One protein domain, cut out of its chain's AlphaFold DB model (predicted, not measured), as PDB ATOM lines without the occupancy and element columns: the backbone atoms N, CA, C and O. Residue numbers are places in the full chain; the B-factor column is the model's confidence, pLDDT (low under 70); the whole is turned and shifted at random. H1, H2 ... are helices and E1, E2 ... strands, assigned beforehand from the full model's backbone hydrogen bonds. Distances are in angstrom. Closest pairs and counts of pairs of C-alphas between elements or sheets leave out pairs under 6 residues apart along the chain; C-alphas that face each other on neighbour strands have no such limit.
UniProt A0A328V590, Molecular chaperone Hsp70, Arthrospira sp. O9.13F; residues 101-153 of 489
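What this domain is: This is residues 101 to 153 of the 489 residues of the protein "Molecular chaperone Hsp70" of Arthrospira sp. O9.13F (UniProt A0A328V590). A loose, flat model: two short parallel strands, E1 and E2, stand side by side, and the chain loops between them through H1 and H2, with H2 over one face of the pair. H3 leads away from this body, and residues 144 to 153, of which 144 to 151 belong to H3, stick out as a free arm. The printed part has 53 residues, with three named helices and two named strands in the order E1, H1, H2, E2, H3; the class is mostly helix. The radius of gyration of the C-alphas is 12.9 A, and the spans are 37 by 27 by 13 A.

Where its parts are: E1 is residues 108 to 110, beginning at C-alpha 108 (80.280, 118.934, 123.793). H1 is residues 113 to 116. H2 is residues 118 to 127, 14.4 A long. E2 is residues 133 to 135. H3 is residues 142 to 151, 14.2 A long, ending at C-alpha 151 (59.284, 127.093, 114.082).

How they stand to each other: E1 and E2 are parallel neighbours at 27 degrees; N 110 and O 134 are within hydrogen-bond range at 2.8 A. E1, H1, H2 and E2 form a strand-helix-strand unit, two parallel strands joined through helices, with a right-handed crossover. The closest C-alphas of H2 and E2, those of Arg 125 and Val 133, are 6.2 A apart. E1 and H2 are near each other, with 5 pairs of C-alphas within 10 A. H1 and H2 are close but not clearly touching; their closest C-alphas, Ala 115 and Gln 121, are 6.6 A apart. H3 is apart from E1, H1 and H2. In H2 and H3 every O i to N i+4 pair is within hydrogen-bond range; H1 is too short for such a pair.

The domain as a whole: The two C-alphas farthest apart, those of Gln 126 and Ala 152, are 37.5 A apart. The printed part has no cut. The link E2 to H3 is short and the other three are tight. Mean pLDDT of the printed part is 91.9, and no printed residue is under 70.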
ATOM      1  N   PRO A 101      76.569 111.165 134.180       87.56
ATOM      2  CA  PRO A 101      78.016 111.089 134.273       87.56
ATOM      3  C   PRO A 101      78.658 111.515 132.937       87.56
ATOM      4  O   PRO A 101      78.074 111.391 131.863       87.56
ATOM      5  N   LEU A 102      79.881 112.053 133.003       87.25
ATOM      6  CA  LEU A 102      80.578 112.652 131.851       87.25
ATOM      7  C   LEU A 102      80.806 111.671 130.684       87.25
ATOM      8  O   LEU A 102      80.922 112.085 129.532       87.25
ATOM      9  N   ASP A 103      80.888 110.376 130.968       88.94
ATOM     10  CA  ASP A 103      81.027 109.308 129.976       88.94
ATOM     11  C   ASP A 103      79.744 109.051 129.171       88.94
ATOM     12  O   ASP A 103      79.829 108.523 128.067       88.94
ATOM     13  N   GLN A 104      78.581 109.472 129.674       91.06
ATOM     14  CA  GLN A 104      77.304 109.423 128.951       91.06
ATOM     15  C   GLN A 104      77.059 110.657 128.073       91.06
ATOM     16  O   GLN A 104      76.032 110.748 127.408       91.06
ATOM     17  N   ILE A 105      77.987 111.615 128.053       91.06
ATOM     18  CA  ILE A 105      77.899 112.777 127.168       91.06
ATOM     19  C   ILE A 105      78.528 112.422 125.825       91.06
ATOM     20  O   ILE A 105      79.746 112.309 125.712       91.06
ATOM     21  N   ASP A 106      77.710 112.302 124.784       92.38
ATOM     22  CA  ASP A 106      78.203 111.961 123.444       92.38
ATOM     23  C   ASP A 106      79.059 113.080 122.834       92.38
ATOM     24  O   ASP A 106      80.088 112.824 122.202       92.38
ATOM     25  N   ALA A 107      78.642 114.337 123.019       92.38
ATOM     26  CA  ALA A 107      79.320 115.489 122.442       92.38
ATOM     27  C   ALA A 107      79.162 116.767 123.276       92.38
ATOM     28  O   ALA A 107      78.099 117.087 123.800       92.38
ATOM     29  N   ILE A 108      80.232 117.558 123.307       92.69
ATOM     30  CA  ILE A 108      80.280 118.934 123.793       92.69
ATOM     31  C   ILE A 108      80.411 119.830 122.566       92.69
ATOM     32  O   ILE A 108      81.493 119.975 121.989       92.69
ATOM     33  N   LEU A 109      79.287 120.412 122.152       94.38
ATOM     34  CA  LEU A 109      79.196 121.207 120.935       94.38
ATOM     35  C   LEU A 109      79.516 122.684 121.203       94.38
ATOM     36  O   LEU A 109      78.815 123.374 121.940       94.38
ATOM     37  N   LEU A 110      80.556 123.196 120.551       94.50
ATOM     38  CA  LEU A 110      80.952 124.596 120.628       94.50
ATOM     39  C   LEU A 110      80.220 125.429 119.567       94.50
ATOM     40  O   LEU A 110      80.415 125.246 118.362       94.50
ATOM     41  N   VAL A 111      79.402 126.374 120.035       95.31
ATOM     42  CA  VAL A 111      78.572 127.284 119.226       95.31
ATOM     43  C   VAL A 111      78.911 128.745 119.562       95.31
ATOM     44  O   VAL A 111      79.326 129.066 120.674       95.31
ATOM     45  N   GLY A 112      78.741 129.649 118.595       93.25
ATOM     46  CA  GLY A 112      79.007 131.084 118.718       93.25
ATOM     47  C   GLY A 112      80.371 131.522 118.171       93.25
ATOM     48  O   GLY A 112      81.307 130.739 118.040       93.25
ATOM     49  N   GLY A 113      80.507 132.810 117.840       91.44
ATOM     50  CA  GLY A 113      81.743 133.345 117.248       91.44
ATOM     51  C   GLY A 113      82.966 133.223 118.165       91.44
ATOM     52  O   GLY A 113      84.057 132.899 117.709       91.44
ATOM     53  N   SER A 114      82.792 133.412 119.477       92.50
ATOM     54  CA  SER A 114      83.891 133.309 120.449       92.50
ATOM     55  C   SER A 114      84.420 131.887 120.647       92.50
ATOM     56  O   SER A 114      85.558 131.737 121.083       92.50
ATOM     57  N   ALA A 115      83.661 130.854 120.269       91.75
ATOM     58  CA  ALA A 115      84.155 129.479 120.246       91.75
ATOM     59  C   ALA A 115      85.270 129.257 119.209       91.75
ATOM     60  O   ALA A 115      85.993 128.267 119.283       91.75
ATOM     61  N   GLN A 116      85.437 130.168 118.245       89.88
ATOM     62  CA  GLN A 116      86.505 130.097 117.243       89.88
ATOM     63  C   GLN A 116      87.858 130.600 117.767       89.88
ATOM     64  O   GLN A 116      88.868 130.459 117.085       89.88
ATOM     65  N   VAL A 117      87.898 131.177 118.971       93.88
ATOM     66  CA  VAL A 117      89.153 131.605 119.591       93.88
ATOM     67  C   VAL A 117      89.970 130.357 119.983       93.88
ATOM     68  O   VAL A 117      89.458 129.531 120.746       93.88
ATOM     69  N   PRO A 118      91.234 130.206 119.533       93.25
ATOM     70  CA  PRO A 118      92.013 128.981 119.738       93.25
ATOM     71  C   PRO A 118      92.138 128.535 121.203       93.25
ATOM     72  O   PRO A 118      91.862 127.375 121.515       93.25
ATOM     73  N   ILE A 119      92.467 129.456 122.118       95.38
ATOM     74  CA  ILE A 119      92.597 129.133 123.547       95.38
ATOM     75  C   ILE A 119      91.289 128.631 124.178       95.38
ATOM     76  O   ILE A 119      91.333 127.820 125.100       95.38
ATOM     77  N   VAL A 120      90.121 129.050 123.671       94.75
ATOM     78  CA  VAL A 120      88.817 128.574 124.170       94.75
ATOM     79  C   VAL A 120      88.663 127.093 123.853       94.75
ATOM     80  O   VAL A 120      88.399 126.295 124.749       94.75
ATOM     81  N   GLN A 121      88.897 126.704 122.597       93.12
ATOM     82  CA  GLN A 121      88.822 125.302 122.183       93.12
ATOM     83  C   GLN A 121      89.851 124.452 122.923       93.12
ATOM     84  O   GLN A 121      89.531 123.354 123.372       93.12
ATOM     85  N   GLN A 122      91.072 124.968 123.085       93.94
ATOM     86  CA  GLN A 122      92.135 124.279 123.808       93.94
ATOM     87  C   GLN A 122      91.754 124.024 125.270       93.94
ATOM     88  O   GLN A 122      91.845 122.886 125.724       93.94
ATOM     89  N   LYS A 123      91.302 125.048 126.000       95.38
ATOM     90  CA  LYS A 123      90.912 124.928 127.414       95.38
ATOM     91  C   LYS A 123      89.729 123.980 127.603       95.38
ATOM     92  O   LYS A 123      89.752 123.162 128.516       95.38
ATOM     93  N   ILE A 124      88.736 124.017 126.713       94.19
ATOM     94  CA  ILE A 124      87.606 123.073 126.753       94.19
ATOM     95  C   ILE A 124      88.086 121.639 126.478       94.19
ATOM     96  O   ILE A 124      87.736 120.729 127.223       94.19
ATOM     97  N   ARG A 125      88.954 121.425 125.480       94.12
ATOM     98  CA  ARG A 125      89.572 120.112 125.196       94.12
ATOM     99  C   ARG A 125      90.506 119.607 126.303       94.12
ATOM    100  O   ARG A 125      90.817 118.423 126.330       94.12
ATOM    101  N   GLN A 126      91.001 120.489 127.170       94.81
ATOM    102  CA  GLN A 126      91.757 120.116 128.370       94.81
ATOM    103  C   GLN A 126      90.834 119.762 129.538       94.81
ATOM    104  O   GLN A 126      91.182 118.912 130.351       94.81
ATOM    105  N   ALA A 127      89.673 120.414 129.629       93.12
ATOM    106  CA  ALA A 127      88.706 120.206 130.699       93.12
ATOM    107  C   ALA A 127      87.821 118.964 130.498       93.12
ATOM    108  O   ALA A 127      87.313 118.425 131.479       93.12
ATOM    109  N   PHE A 128      87.640 118.521 129.251       93.12
ATOM    110  CA  PHE A 128      86.753 117.419 128.876       93.12
ATOM    111  C   PHE A 128      87.426 116.443 127.897       93.12
ATOM    112  O   PHE A 128      88.395 116.819 127.231       93.12
ATOM    113  N   PRO A 129      86.923 115.199 127.758       91.62
ATOM    114  CA  PRO A 129      87.444 114.233 126.800       91.62
ATOM    115  C   PRO A 129      87.506 114.804 125.380       91.62
ATOM    116  O   PRO A 129      86.504 115.216 124.799       91.62
ATOM    117  N   GLN A 130      88.703 114.809 124.789       90.19
ATOM    118  CA  GLN A 130      88.951 115.497 123.517       90.19
ATOM    119  C   GLN A 130      88.054 115.025 122.366       90.19
ATOM    120  O   GLN A 130      87.739 115.831 121.492       90.19
ATOM    121  N   HIS A 131      87.661 113.746 122.370       89.50
ATOM    122  CA  HIS A 131      86.809 113.142 121.346       89.50
ATOM    123  C   HIS A 131      85.344 113.594 121.434       89.50
ATOM    124  O   HIS A 131      84.651 113.546 120.425       89.50
ATOM    125  N   GLN A 132      84.895 114.073 122.599       92.25
ATOM    126  CA  GLN A 132      83.548 114.618 122.784       92.25
ATOM    127  C   GLN A 132      83.472 116.085 122.337       92.25
ATOM    128  O   GLN A 132      82.410 116.563 121.960       92.25
ATOM    129  N   VAL A 133      84.577 116.841 122.360       94.06
ATOM    130  CA  VAL A 133      84.552 118.279 122.039       94.06
ATOM    131  C   VAL A 133      84.540 118.511 120.528       94.06
ATOM    132  O   VAL A 133      85.550 118.315 119.837       94.06
ATOM    133  N   VAL A 134      83.418 119.020 120.024       93.38
ATOM    134  CA  VAL A 134      83.178 119.277 118.600       93.38
ATOM    135  C   VAL A 134      82.872 120.756 118.391       93.38
ATOM    136  O   VAL A 134      82.064 121.344 119.103       93.38
ATOM    137  N   VAL A 135      83.514 121.382 117.408       90.75
ATOM    138  CA  VAL A 135      83.121 122.724 116.955       90.75
ATOM    139  C   VAL A 135      82.060 122.541 115.885       90.75
ATOM    140  O   VAL A 135      82.300 121.810 114.930       90.75
ATOM    141  N   HIS A 136      80.900 123.180 116.041       92.38
ATOM    142  CA  HIS A 136      79.861 123.123 115.015       92.38
ATOM    143  C   HIS A 136      80.404 123.686 113.694       92.38
ATOM    144  O   HIS A 136      81.060 124.725 113.714       92.38
ATOM    145  N   ASP A 137      80.081 123.071 112.554       90.12
ATOM    146  CA  ASP A 137      80.578 123.506 111.235       90.12
ATOM    147  C   ASP A 137      80.181 124.950 110.903       90.12
ATOM    148  O   ASP A 137      80.888 125.697 110.224       90.12
ATOM    149  N   ARG A 138      79.020 125.367 111.415       91.50
ATOM    150  CA  ARG A 138      78.442 126.704 111.225       91.50
ATOM    151  C   ARG A 138      78.115 127.358 112.567       91.50
ATOM    152  O   ARG A 138      76.944 127.582 112.873       91.50
ATOM    153  N   PRO A 139      79.110 127.654 113.418       91.31
ATOM    154  CA  PRO A 139      78.868 127.975 114.825       91.31
ATOM    155  C   PRO A 139      78.158 129.325 115.008       91.31
ATOM    156  O   PRO A 139      77.543 129.553 116.041       91.31
ATOM    157  N   MET A 140      78.199 130.218 114.010       90.75
ATOM    158  CA  MET A 140      77.454 131.487 114.032       90.75
ATOM    159  C   MET A 140      75.998 131.360 113.555       90.75
ATOM    160  O   MET A 140      75.214 132.270 113.802       90.75
ATOM    161  N   TYR A 141      75.637 130.261 112.883       92.75
ATOM    162  CA  TYR A 141      74.298 130.054 112.311       92.75
ATOM    163  C   TYR A 141      73.466 129.017 113.071       92.75
ATOM    164  O   TYR A 141      72.243 129.086 113.008       92.75
ATOM    165  N   ALA A 142      74.108 128.120 113.829       92.56
ATOM    166  CA  ALA A 142      73.465 126.981 114.490       92.56
ATOM    167  C   ALA A 142      72.188 127.344 115.272       92.56
ATOM    168  O   ALA A 142      71.183 126.650 115.175       92.56
ATOM    169  N   VAL A 143      72.197 128.466 116.006       91.75
ATOM    170  CA  VAL A 143      71.034 128.917 116.792       91.75
ATOM    171  C   VAL A 143      69.863 129.328 115.895       91.75
ATOM    172  O   VAL A 143      68.725 128.956 116.166       91.75
ATOM    173  N   ALA A 144      70.126 130.077 114.819       93.44
ATOM    174  CA  ALA A 144      69.083 130.523 113.895       93.44
ATOM    175  C   ALA A 144      68.496 129.348 113.097       93.44
ATOM    176  O   ALA A 144      67.289 129.290 112.877       93.44
ATOM    177  N   GLU A 145      69.342 128.394 112.707       92.94
ATOM    178  CA  GLU A 145      68.917 127.166 112.029       92.94
ATOM    179  C   GLU A 145      68.066 126.288 112.955       92.94
ATOM    180  O   GLU A 145      66.983 125.862 112.560       92.94
ATOM    181  N   GLY A 146      68.483 126.106 114.213       89.88
ATOM    182  CA  GLY A 146      67.686 125.404 115.223       89.88
ATOM    183  C   GLY A 146      66.331 126.071 115.473       89.88
ATOM    184  O   GLY A 146      65.306 125.395 115.501       89.88
ATOM    185  N   ALA A 147      66.297 127.404 115.568       89.31
ATOM    186  CA  ALA A 147      65.048 128.148 115.722       89.31
ATOM    187  C   ALA A 147      64.098 127.957 114.526       89.31
ATOM    188  O   ALA A 147      62.892 127.819 114.724       89.31
ATOM    189  N   ALA A 148      64.623 127.906 113.298       92.56
ATOM    190  CA  ALA A 148      63.820 127.641 112.106       92.56
ATOM    191  C   ALA A 148      63.229 126.219 112.102       92.56
ATOM    192  O   ALA A 148      62.072 126.047 111.725       92.56
ATOM    193  N   ILE A 149      63.985 125.215 112.564       90.38
ATOM    194  CA  ILE A 149      63.510 123.826 112.710       90.38
ATOM    195  C   ILE A 149      62.366 123.749 113.732       90.38
ATOM    196  O   ILE A 149      61.334 123.140 113.447       90.38
ATOM    197  N   VAL A 150      62.516 124.410 114.887       86.69
ATOM    198  CA  VAL A 150      61.464 124.501 115.917       86.69
ATOM    199  C   VAL A 150      60.225 125.211 115.365       86.69
ATOM    200  O   VAL A 150      59.116 124.708 115.511       86.69
ATOM    201  N   ALA A 151      60.395 126.343 114.672       86.38
ATOM    202  CA  ALA A 151      59.284 127.093 114.082       86.38
ATOM    203  C   ALA A 151      58.548 126.314 112.977       86.38
ATOM    204  O   ALA A 151      57.348 126.501 112.785       86.38
ATOM    205  N   ALA A 152      59.250 125.430 112.266       91.69
ATOM    206  CA  ALA A 152      58.663 124.526 111.283       91.69
ATOM    207  C   ALA A 152      57.942 123.316 111.916       91.69
ATOM    208  O   ALA A 152      57.385 122.503 111.181       91.69
ATOM    209  N   GLY A 153      57.959 123.174 113.249       87.94
ATOM    210  CA  GLY A 153      57.334 122.057 113.964       87.94
ATOM    211  C   GLY A 153      58.038 120.715 113.747       87.94
ATOM    212  O   GLY A 153      57.430 119.665 113.923       87.94
TER     213      GLY A 153